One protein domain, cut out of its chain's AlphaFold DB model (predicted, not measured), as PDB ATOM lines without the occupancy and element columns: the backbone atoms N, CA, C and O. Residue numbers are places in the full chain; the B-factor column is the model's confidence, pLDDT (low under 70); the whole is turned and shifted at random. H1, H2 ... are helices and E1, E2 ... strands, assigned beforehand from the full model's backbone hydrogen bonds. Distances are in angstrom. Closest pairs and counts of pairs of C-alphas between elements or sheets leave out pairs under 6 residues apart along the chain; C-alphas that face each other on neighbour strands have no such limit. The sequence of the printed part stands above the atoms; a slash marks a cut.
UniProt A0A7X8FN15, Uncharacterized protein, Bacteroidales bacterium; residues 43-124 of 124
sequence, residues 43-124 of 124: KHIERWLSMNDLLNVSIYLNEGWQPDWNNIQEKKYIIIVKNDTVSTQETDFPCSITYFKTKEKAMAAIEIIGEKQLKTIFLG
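This is residues 43 to 124 of the 124 residues of an uncharacterized protein of Bacteroidales bacterium (UniProt A0A7X8FN15). A long helix, H1, runs along one side of the body, and a two-stranded hairpin, E1 and E2, makes the opposite side. H2 bridges them, packing on the second half of H1 and over the hairpin, while H3 crosses one end near the start of H1 and the hairpin's turn; the long link of residues 63 to 76 makes the other end. The printed part has 82 residues, with three named helices and two named strands in the order H1, E1, E2, H2, H3; the sheet, of order E1 - E2, is antiparallel and the class is mixed, helices and strands. The whole is compact, with a radius of gyration of the C-alphas of 12.3 A and spans of 38 by 27 by 20 A.

H1 comprises residues 43 to 62 and measures 28.3 A from first to last C-alpha, beginning at C-alpha 43, (32.880, 38.598, 19.579). E1, residues 77 to 82, measures 15.2 A and begins at C-alpha 77, (38.677, 31.803, -5.948). E2, residues 85 to 90, measures 16.1 A. H2, residues 103 to 113, measures 15.5 A. H3, residues 115 to 123, measures 11.4 A and ends at C-alpha 123, (37.416, 30.273, 13.192).

H1 touches H2 with residues 53 to 62 alone; their closest C-alphas, of Leu 61 and Lys 105, are 6.1 A apart. They run opposite ways at a steep tilt of 41 degrees. H1 touches H3 with residues 47 to 51 alone; their closest C-alphas, of Arg 47 and Ile 121, are 5.4 A apart, and the tilt is steep at 66 degrees, opposite ways. H1 and E2 are apart. E1 and E2 form an antiparallel hairpin, with 146 degrees between their directions; N 80 and O 87, 2.9 A apart, and N 87 and O 80, 3.0 A apart, are within hydrogen-bond range. The closest C-alphas of E2 and H2, those of Thr 88 and Ala 106, are 6.4 A apart. The closest C-alphas of E1 and H3, those of Val 81 and Phe 122, are 6.9 A apart. H2 and H3 are close but not clearly touching, about perpendicular at 80 degrees, with the C-alphas of Ile 110 and Leu 118 the closest at 7.6 A. In H1, H2 and H3 every O i to N i+4 pair is within hydrogen-bond range.

The two C-alphas farthest apart, those of Lys 43 and Gln 73, are 38.6 A apart. The printed part has no cut and ends at Gly 124, the chain's last residue. The links from H1 to E1, 14 residues, and from E2 to H2, 12 residues, are long; those from E1 to E2 and from H2 to H3 are tight. The mean pLDDT of the printed part is 96.5, and no printed residue is under 70.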
ATOM      1  N   LYS A  43      32.270  39.429  20.632       95.00
ATOM      2  CA  LYS A  43      32.880  38.598  19.579       95.00
ATOM      3  C   LYS A  43      31.966  38.389  18.369       95.00
ATOM      4  O   LYS A  43      32.438  38.344  17.237       95.00
ATOM      5  N   HIS A  44      30.657  38.244  18.588       96.00
ATOM      6  CA  HIS A  44      29.705  38.088  17.488       96.00
ATOM      7  C   HIS A  44      29.658  39.360  16.629       96.00
ATOM      8  O   HIS A  44      29.769  39.263  15.407       96.00
ATOM      9  N   ILE A  45      29.564  40.544  17.241       96.19
ATOM     10  CA  ILE A  45      29.521  41.793  16.472       96.19
ATOM     11  C   ILE A  45      30.856  42.094  15.774       96.19
ATOM     12  O   ILE A  45      30.846  42.503  14.616       96.19
ATOM     13  N   GLU A  46      31.996  41.811  16.406       94.69
ATOM     14  CA  GLU A  46      33.326  41.932  15.786       94.69
ATOM     15  C   GLU A  46      33.486  41.016  14.565       94.69
ATOM     16  O   GLU A  46      34.002  41.428  13.519       94.69
ATOM     17  N   ARG A  47      33.006  39.772  14.671       96.12
ATOM     18  CA  ARG A  47      33.010  38.820  13.557       96.12
ATOM     19  C   ARG A  47      32.115  39.292  12.416       96.12
ATOM     20  O   ARG A  47      32.533  39.237  11.262       96.12
ATOM     21  N   TRP A  48      30.915  39.785  12.724       95.75
ATOM     22  CA  TRP A  48      29.993  40.321  11.720       95.75
ATOM     23  C   TRP A  48      30.569  41.548  10.996       95.75
ATOM     24  O   TRP A  48      30.512  41.609   9.768       95.75
ATOM     25  N   LEU A  49      31.192  42.473  11.731       95.50
ATOM     26  CA  LEU A  49      31.911  43.619  11.165       95.50
ATOM     27  C   LEU A  49      33.023  43.176  10.207       95.50
ATOM     28  O   LEU A  49      33.071  43.631   9.067       95.50
ATOM     29  N   SER A  50      33.846  42.212  10.625       96.44
ATOM     30  CA  SER A  50      34.930  41.679   9.790       96.44
ATOM     31  C   SER A  50      34.396  41.011   8.510       96.44
ATOM     32  O   SER A  50      34.973  41.165   7.433       96.44
ATOM     33  N   MET A  51      33.267  40.296   8.595       97.25
ATOM     34  CA  MET A  51      32.594  39.728   7.420       97.25
ATOM     35  C   MET A  51      32.101  40.816   6.460       97.25
ATOM     36  O   MET A  51      32.254  40.672   5.248       97.25
ATOM     37  N   ASN A  52      31.521  41.896   6.990       96.44
ATOM     38  CA  ASN A  52      31.067  43.032   6.195       96.44
ATOM     39  C   ASN A  52      32.237  43.722   5.473       96.44
ATOM     40  O   ASN A  52      32.130  44.022   4.285       96.44
ATOM     41  N   ASP A  53      33.372  43.902   6.149       97.31
ATOM     42  CA  ASP A  53      34.578  44.471   5.540       97.31
ATOM     43  C   ASP A  53      35.113  43.586   4.406       97.31
ATOM     44  O   ASP A  53      35.397  44.083   3.314       97.31
ATOM     45  N   LEU A  54      35.168  42.264   4.609       98.31
ATOM     46  CA  LEU A  54      35.574  41.321   3.563       98.31
ATOM     47  C   LEU A  54      34.615  41.345   2.358       98.31
ATOM     48  O   LEU A  54      35.065  41.303   1.210       98.31
ATOM     49  N   LEU A  55      33.303  41.462   2.588       98.06
ATOM     50  CA  LEU A  55      32.325  41.633   1.511       98.06
ATOM     51  C   LEU A  55      32.583  42.927   0.727       98.06
ATOM     52  O   LEU A  55      32.681  42.874  -0.501       98.06
ATOM     53  N   ASN A  56      32.787  44.057   1.405       98.12
ATOM     54  CA  ASN A  56      33.084  45.341   0.759       98.12
ATOM     55  C   ASN A  56      34.370  45.287  -0.076       98.12
ATOM     56  O   ASN A  56      34.372  45.704  -1.236       98.12
ATOM     57  N   VAL A  57      35.445  44.719   0.476       98.56
ATOM     58  CA  VAL A  57      36.718  44.533  -0.237       98.56
ATOM     59  C   VAL A  57      36.534  43.638  -1.457       98.56
ATOM     60  O   VAL A  57      37.042  43.954  -2.530       98.56
ATOM     61  N   SER A  58      35.768  42.553  -1.336       98.25
ATOM     62  CA  SER A  58      35.505  41.671  -2.473       98.25
ATOM     63  C   SER A  58      34.720  42.362  -3.586       98.25
ATOM     64  O   SER A  58      35.072  42.210  -4.752       98.25
ATOM     65  N   ILE A  59      33.716  43.177  -3.248       97.94
ATOM     66  CA  ILE A  59      32.941  43.959  -4.220       97.94
ATOM     67  C   ILE A  59      33.849  44.959  -4.939       97.94
ATOM     68  O   ILE A  59      33.825  45.028  -6.169       97.94
ATOM     69  N   TYR A  60      34.673  45.688  -4.182       98.50
ATOM     70  CA  TYR A  60      35.625  46.653  -4.725       98.50
ATOM     71  C   TYR A  60      36.613  45.987  -5.689       98.50
ATOM     72  O   TYR A  60      36.727  46.398  -6.841       98.50
ATOM     73  N   LEU A  61      37.277  44.914  -5.250       98.62
ATOM     74  CA  LEU A  61      38.286  44.227  -6.052       98.62
ATOM     75  C   LEU A  61      37.686  43.529  -7.273       98.62
ATOM     76  O   LEU A  61      38.344  43.454  -8.305       98.62
ATOM     77  N   ASN A  62      36.464  43.002  -7.194       98.38
ATOM     78  CA  ASN A  62      35.848  42.280  -8.307       98.38
ATOM     79  C   ASN A  62      35.306  43.184  -9.416       98.38
ATOM     80  O   ASN A  62      35.065  42.672 -10.509       98.38
ATOM     81  N   GLU A  63      35.156  44.490  -9.177       96.69
ATOM     82  CA  GLU A  63      34.732  45.469 -10.192       96.69
ATOM     83  C   GLU A  63      33.415  45.061 -10.881       96.69
ATOM     84  O   GLU A  63      33.283  45.078 -12.103       96.69
ATOM     85  N   GLY A  64      32.435  44.623 -10.085       92.94
ATOM     86  CA  GLY A  64      31.127  44.184 -10.581       92.94
ATOM     87  C   GLY A  64      31.073  42.744 -11.096       92.94
ATOM     88  O   GLY A  64      29.991  42.272 -11.439       92.94
ATOM     89  N   TRP A  65      32.194  42.014 -11.115       97.88
ATOM     90  CA  TRP A  65      32.160  40.575 -11.377       97.88
ATOM     91  C   TRP A  65      31.412  39.827 -10.267       97.88
ATOM     92  O   TRP A  65      31.597  40.092  -9.077       97.88
ATOM     93  N   GLN A  66      30.600  38.857 -10.679       95.75
ATOM     94  CA  GLN A  66      29.926  37.890  -9.821       95.75
ATOM     95  C   GLN A  66      30.140  36.490 -10.410       95.75
ATOM     96  O   GLN A  66      30.195  36.368 -11.634       95.75
ATOM     97  N   PRO A  67      30.257  35.445  -9.572       96.19
ATOM     98  CA  PRO A  67      30.472  34.088 -10.054       96.19
ATOM     99  C   PRO A  67      29.269  33.579 -10.861       96.19
ATOM    100  O   PRO A  67      28.147  33.556 -10.356       96.19
ATOM    101  N   ASP A  68      29.519  33.089 -12.075       96.62
ATOM    102  CA  ASP A  68      28.552  32.317 -12.857       96.62
ATOM    103  C   ASP A  68      28.737  30.822 -12.579       96.62
ATOM    104  O   ASP A  68      29.634  30.160 -13.106       96.62
ATOM    105  N   TRP A  69      27.876  30.274 -11.725       95.75
ATOM    106  CA  TRP A  69      27.917  28.864 -11.335       95.75
ATOM    107  C   TRP A  69      27.455  27.894 -12.430       95.75
ATOM    108  O   TRP A  69      27.669  26.694 -12.286       95.75
ATOM    109  N   ASN A  70      26.865  28.385 -13.525       95.75
ATOM    110  CA  ASN A  70      26.550  27.550 -14.687       95.75
ATOM    111  C   ASN A  70      27.743  27.436 -15.649       95.75
ATOM    112  O   ASN A  70      27.796  26.515 -16.465       95.75
ATOM    113  N   ASN A  71      28.716  28.343 -15.547       95.50
ATOM    114  CA  ASN A  71      29.937  28.304 -16.333       95.50
ATOM    115  C   ASN A  71      31.043  27.542 -15.592       95.50
ATOM    116  O   ASN A  71      31.822  28.118 -14.830       95.50
ATOM    117  N   ILE A  72      31.147  26.242 -15.876       91.44
ATOM    118  CA  ILE A  72      32.172  25.350 -15.305       91.44
ATOM    119  C   ILE A  72      33.610  25.704 -15.718       91.44
ATOM    120  O   ILE A  72      34.555  25.200 -15.126       91.44
ATOM    121  N   GLN A  73      33.795  26.527 -16.755       94.50
ATOM    122  CA  GLN A  73      35.121  26.980 -17.182       94.50
ATOM    123  C   GLN A  73      35.541  28.267 -16.466       94.50
ATOM    124  O   GLN A  73      36.721  28.627 -16.477       94.50
ATOM    125  N   GLU A  74      34.593  28.986 -15.857       96.06
ATOM    126  CA  GLU A  74      34.905  30.182 -15.093       96.06
ATOM    127  C   GLU A  74      35.484  29.789 -13.734       96.06
ATOM    128  O   GLU A  74      34.767  29.382 -12.815       96.06
ATOM    129  N   LYS A  75      36.794  30.000 -13.605       97.06
ATOM    130  CA  LYS A  75      37.509  29.862 -12.341       97.06
ATOM    131  C   LYS A  75      37.002  30.861 -11.313       97.06
ATOM    132  O   LYS A  75      36.828  32.042 -11.609       97.06
ATOM    133  N   LYS A  76      36.841  30.391 -10.080       98.25
ATOM    134  CA  LYS A  76      36.410  31.195  -8.935       98.25
ATOM    135  C   LYS A  76      37.336  30.897  -7.774       98.25
ATOM    136  O   LYS A  76      37.685  29.743  -7.536       98.25
ATOM    137  N   TYR A  77      37.729  31.931  -7.048       98.69
ATOM    138  CA  TYR A  77      38.677  31.803  -5.948       98.69
ATOM    139  C   TYR A  77      38.035  32.207  -4.629       98.69
ATOM    140  O   TYR A  77      37.227  33.131  -4.571       98.69
ATOM    141  N   ILE A  78      38.416  31.516  -3.563       98.56
ATOM    142  CA  ILE A  78      37.968  31.767  -2.194       98.56
ATOM    143  C   ILE A  78      39.175  31.917  -1.275       98.56
ATOM    144  O   ILE A  78      40.274  31.455  -1.591       98.56
ATOM    145  N   ILE A  79      38.956  32.550  -0.125       98.50
ATOM    146  CA  ILE A  79      39.917  32.565   0.977       98.50
ATOM    147  C   ILE A  79      39.581  31.393   1.896       98.50
ATOM    148  O   ILE A  79      38.419  31.185   2.240       98.50
ATOM    149  N   ILE A  80      40.601  30.640   2.294       97.38
ATOM    150  CA  ILE A  80      40.483  29.517   3.220       97.38
ATOM    151  C   ILE A  80      41.457  29.682   4.385       97.38
ATOM    152  O   ILE A  80      42.525  30.284   4.246       97.38
ATOM    153  N   VAL A  81      41.105  29.086   5.524       96.94
ATOM    154  CA  VAL A  81      42.010  28.909   6.663       96.94
ATOM    155  C   VAL A  81      42.225  27.416   6.872       96.94
ATOM    156  O   VAL A  81      41.280  26.685   7.159       96.94
ATOM    157  N   LYS A  82      43.466  26.952   6.718       94.62
ATOM    158  CA  LYS A  82      43.850  25.549   6.929       94.62
ATOM    159  C   LYS A  82      45.103  25.498   7.788       94.62
ATOM    160  O   LYS A  82      46.087  26.145   7.456       94.62
ATOM    161  N   ASN A  83      45.071  24.721   8.873       90.75
ATOM    162  CA  ASN A  83      46.189  24.597   9.819       90.75
ATOM    163  C   ASN A  83      46.723  25.970  10.275       90.75
ATOM    164  O   ASN A  83      47.920  26.229  10.208       90.75
ATOM    165  N   ASP A  84      45.811  26.870  10.654       89.81
ATOM    166  CA  ASP A  84      46.111  28.250  11.067       89.81
ATOM    167  C   ASP A  84      46.807  29.130  10.002       89.81
ATOM    168  O   ASP A  84      47.275  30.229  10.292       89.81
ATOM    169  N   THR A  85      46.838  28.688   8.742       95.25
ATOM    170  CA  THR A  85      47.377  29.446   7.605       95.25
ATOM    171  C   THR A  85      46.242  29.980   6.740       95.25
ATOM    172  O   THR A  85      45.349  29.223   6.345       95.25
ATOM    173  N   VAL A  86      46.286  31.275   6.423       97.94
ATOM    174  CA  VAL A  86      45.355  31.918   5.490       97.94
ATOM    175  C   VAL A  86      45.904  31.789   4.071       97.94
ATOM    176  O   VAL A  86      47.072  32.064   3.814       97.94
ATOM    177  N   SER A  87      45.080  31.328   3.135       97.75
ATOM    178  CA  SER A  87      45.490  31.132   1.741       97.75
ATOM    179  C   SER A  87      44.297  31.216   0.793       97.75
ATOM    180  O   SER A  87      43.157  31.386   1.226       97.75
ATOM    181  N   THR A  88      44.558  31.114  -0.509       98.12
ATOM    182  CA  THR A  88      43.524  31.106  -1.544       98.12
ATOM    183  C   THR A  88      43.382  29.728  -2.178       98.12
ATOM    184  O   THR A  88      44.359  28.989  -2.319       98.12
ATOM    185  N   GLN A  89      42.162  29.389  -2.587       97.81
ATOM    186  CA  GLN A  89      41.849  28.136  -3.270       97.81
ATOM    187  C   GLN A  89      40.870  28.388  -4.420       97.81
ATOM    188  O   GLN A  89      39.991  29.240  -4.303       97.81
ATOM    189  N   GLU A  90      41.014  27.648  -5.518       97.88
ATOM    190  CA  GLU A  90      39.986  27.547  -6.562       97.88
ATOM    191  C   GLU A  90      38.799  26.707  -6.045       97.88
ATOM    192  O   GLU A  90      38.984  25.784  -5.241       97.88
ATOM    193  N   THR A  91      37.580  27.043  -6.470       96.56
ATOM    194  CA  THR A  91      36.362  26.290  -6.144       96.56
ATOM    195  C   THR A  91      35.417  26.202  -7.337       96.56
ATOM    196  O   THR A  91      35.203  27.188  -8.041       96.56
ATOM    197  N   ASP A  92      34.784  25.039  -7.481       95.25
ATOM    198  CA  ASP A  92      33.772  24.760  -8.506       95.25
ATOM    199  C   ASP A  92      32.340  24.804  -7.944       95.25
ATOM    200  O   ASP A  92      31.369  24.609  -8.671       95.25
ATOM    201  N   PHE A  93      32.182  25.053  -6.640       94.25
ATOM    202  CA  PHE A  93      30.881  25.088  -5.969       94.25
ATOM    203  C   PHE A  93      30.781  26.230  -4.941       94.25
ATOM    204  O   PHE A  93      31.801  26.684  -4.404       94.25
ATOM    205  N   PRO A  94      29.556  26.706  -4.645       95.06
ATOM    206  CA  PRO A  94      29.341  27.803  -3.710       95.06
ATOM    207  C   PRO A  94      29.535  27.346  -2.255       95.06
ATOM    208  O   PRO A  94      28.658  26.720  -1.662       95.06
ATOM    209  N   CYS A  95      30.693  27.659  -1.671       94.75
ATOM    210  CA  CYS A  95      31.079  27.249  -0.314       94.75
ATOM    211  C   CYS A  95      31.729  28.349   0.543       94.75
ATOM    212  O   CYS A  95      32.253  28.063   1.617       94.75
ATOM    213  N   SER A  96      31.703  29.602   0.090       95.56
ATOM    214  CA  SER A  96      32.314  30.746   0.773       95.56
ATOM    215  C   SER A  96      31.328  31.904   0.913       95.56
ATOM    216  O   SER A  96      30.335  31.997   0.189       95.56
ATOM    217  N   ILE A  97      31.622  32.812   1.846       94.12
ATOM    218  CA  ILE A  97      30.850  34.044   2.051       94.12
ATOM    219  C   ILE A  97      31.079  35.063   0.929       94.12
ATOM    220  O   ILE A  97      30.225  35.904   0.678       94.12
ATOM    221  N   THR A  98      32.228  34.983   0.255       97.44
ATOM    222  CA  THR A  98      32.554  35.776  -0.931       97.44
ATOM    223  C   THR A  98      33.505  35.019  -1.858       97.44
ATOM    224  O   THR A  98      34.145  34.044  -1.450       97.44
ATOM    225  N   TYR A  99      33.592  35.473  -3.106       98.38
ATOM    226  CA  TYR A  99      34.363  34.866  -4.188       98.38
ATOM    227  C   TYR A  99      35.155  35.939  -4.923       98.38
ATOM    228  O   TYR A  99      34.774  37.107  -4.927       98.38
ATOM    229  N   PHE A 100      36.225  35.538  -5.594       98.69
ATOM    230  CA  PHE A 100      37.080  36.423  -6.371       98.69
ATOM    231  C   PHE A 100      37.256  35.896  -7.788       98.69
ATOM    232  O   PHE A 100      37.442  34.693  -7.991       98.69
ATOM    233  N   LYS A 101      37.250  36.818  -8.755       98.12
ATOM    234  CA  LYS A 101      37.429  36.506 -10.181       98.12
ATOM    235  C   LYS A 101      38.789  35.875 -10.480       98.12
ATOM    236  O   LYS A 101      38.917  35.055 -11.383       98.12
ATOM    237  N   THR A 102      39.824  36.292  -9.753       98.44
ATOM    238  CA  THR A 102      41.195  35.803  -9.940       98.44
ATOM    239  C   THR A 102      41.860  35.518  -8.600       98.44
ATOM    240  O   THR A 102      41.450  36.046  -7.558       98.44
ATOM    241  N   LYS A 103      42.910  34.694  -8.628       98.44
ATOM    242  CA  LYS A 103      43.701  34.364  -7.442       98.44
ATOM    243  C   LYS A 103      44.358  35.609  -6.847       98.44
ATOM    244  O   LYS A 103      44.400  35.754  -5.632       98.44
ATOM    245  N   GLU A 104      44.822  36.514  -7.701       98.56
ATOM    246  CA  GLU A 104      45.492  37.761  -7.328       98.56
ATOM    247  C   GLU A 104      44.537  38.680  -6.564       98.56
ATOM    248  O   GLU A 104      44.915  39.229  -5.536       98.56
ATOM    249  N   LYS A 105      43.270  38.781  -6.997       98.69
ATOM    250  CA  LYS A 105      42.237  39.541  -6.273       98.69
ATOM    251  C   LYS A 105      41.956  38.928  -4.894       98.69
ATOM    252  O   LYS A 105      41.844  39.660  -3.916       98.69
ATOM    253  N   ALA A 106      41.905  37.599  -4.791       98.62
ATOM    254  CA  ALA A 106      41.756  36.929  -3.497       98.62
ATOM    255  C   ALA A 106      42.966  37.162  -2.573       98.62
ATOM    256  O   ALA A 106      42.790  37.384  -1.379       98.62
ATOM    257  N   MET A 107      44.189  37.148  -3.112       98.62
ATOM    258  CA  MET A 107      45.407  37.442  -2.346       98.62
ATOM    259  C   MET A 107      45.453  38.903  -1.886       98.62
ATOM    260  O   MET A 107      45.725  39.155  -0.718       98.62
ATOM    261  N   ALA A 108      45.087  39.853  -2.750       98.69
ATOM    262  CA  ALA A 108      44.981  41.262  -2.380       98.69
ATOM    263  C   ALA A 108      43.954  41.484  -1.256       98.69
ATOM    264  O   ALA A 108      44.182  42.279  -0.348       98.69
ATOM    265  N   ALA A 109      42.838  40.747  -1.260       98.69
ATOM    266  CA  ALA A 109      41.885  40.794  -0.156       98.69
ATOM    267  C   ALA A 109      42.479  40.274   1.163       98.69
ATOM    268  O   ALA A 109      42.173  40.834   2.215       98.69
ATOM    269  N   ILE A 110      43.344  39.249   1.121       98.56
ATOM    270  CA  ILE A 110      44.072  38.776   2.309       98.56
ATOM    271  C   ILE A 110      44.973  39.881   2.867       98.56
ATOM    272  O   ILE A 110      44.967  40.113   4.075       98.56
ATOM    273  N   GLU A 111      45.694  40.588   1.999       98.50
ATOM    274  CA  GLU A 111      46.581  41.690   2.389       98.50
ATOM    275  C   GLU A 111      45.815  42.884   2.979       98.50
ATOM    276  O   GLU A 111      46.229  43.430   4.000       98.50
ATOM    277  N   ILE A 112      44.682  43.268   2.378       98.50
ATOM    278  CA  ILE A 112      43.866  44.408   2.830       98.50
ATOM    279  C   ILE A 112      43.179  44.115   4.169       98.50
ATOM    280  O   ILE A 112      43.164  44.973   5.051       98.50
ATOM    281  N   ILE A 113      42.582  42.929   4.318       98.12
ATOM    282  CA  ILE A 113      41.822  42.569   5.524       98.12
ATOM    283  C   ILE A 113      42.755  42.171   6.672       98.12
ATOM    284  O   ILE A 113      42.478  42.491   7.827       98.12
ATOM    285  N   GLY A 114      43.860  41.492   6.361       97.69
ATOM    286  CA  GLY A 114      44.794  40.953   7.338       97.69
ATOM    287  C   GLY A 114      44.380  39.582   7.880       97.69
ATOM    288  O   GLY A 114      43.203  39.272   8.092       97.69
ATOM    289  N   GLU A 115      45.375  38.732   8.147       96.69
ATOM    290  CA  GLU A 115      45.139  37.349   8.578       96.69
ATOM    291  C   GLU A 115      44.367  37.243   9.894       96.69
ATOM    292  O   GLU A 115      43.556  36.334  10.060       96.69
ATOM    293  N   LYS A 116      44.596  38.169  10.834       95.25
ATOM    294  CA  LYS A 116      43.930  38.160  12.142       95.25
ATOM    295  C   LYS A 116      42.413  38.283  11.982       95.25
ATOM    296  O   LYS A 116      41.681  37.469  12.538       95.25
ATOM    297  N   GLN A 117      41.948  39.260  11.205       96.19
ATOM    298  CA  GLN A 117      40.528  39.472  10.933       96.19
ATOM    299  C   GLN A 117      39.925  38.290  10.164       96.19
ATOM    300  O   GLN A 117      38.834  37.833  10.494       96.19
ATOM    301  N   LEU A 118      40.649  37.729   9.190       97.56
ATOM    302  CA  LEU A 118      40.191  36.542   8.458       97.56
ATOM    303  C   LEU A 118      40.032  35.333   9.384       97.56
ATOM    304  O   LEU A 118      39.035  34.618   9.298       97.56
ATOM    305  N   LYS A 119      40.955  35.129  10.326       95.62
ATOM    306  CA  LYS A 119      40.816  34.088  11.352       95.62
ATOM    307  C   LYS A 119      39.594  34.329  12.243       95.62
ATOM    308  O   LYS A 119      38.859  33.375  12.470       95.62
ATOM    309  N   THR A 120      39.300  35.568  12.651       95.25
ATOM    310  CA  THR A 120      38.045  35.899  13.364       95.25
ATOM    311  C   THR A 120      36.808  35.502  12.547       95.25
ATOM    312  O   THR A 120      35.860  34.925  13.075       95.25
ATOM    313  N   ILE A 121      36.813  35.749  11.233       96.19
ATOM    314  CA  ILE A 121      35.699  35.380  10.345       96.19
ATOM    315  C   ILE A 121      35.508  33.861  10.281       96.19
ATOM    316  O   ILE A 121      34.379  33.381  10.420       96.19
ATOM    317  N   PHE A 122      36.579  33.103  10.047       94.50
ATOM    318  CA  PHE A 122      36.481  31.678   9.720       94.50
ATOM    319  C   PHE A 122      36.537  30.744  10.933       94.50
ATOM    320  O   PHE A 122      35.939  29.671  10.877       94.50
ATOM    321  N   LEU A 123      37.210  31.130  12.018       92.44
ATOM    322  CA  LEU A 123      37.416  30.273  13.192       92.44
ATOM    323  C   LEU A 123      36.484  30.596  14.369       92.44
ATOM    324  O   LEU A 123      36.262  29.714  15.193       92.44
ATOM    325  N   GLY A 124      35.880  31.792  14.403       84.38
ATOM    326  CA  GLY A 124      34.959  32.208  15.469       84.38
ATOM    327  C   GLY A 124      35.669  32.832  16.660       84.38
ATOM    328  O   GLY A 124      35.969  32.100  17.627       84.38
TER     329      GLY A 124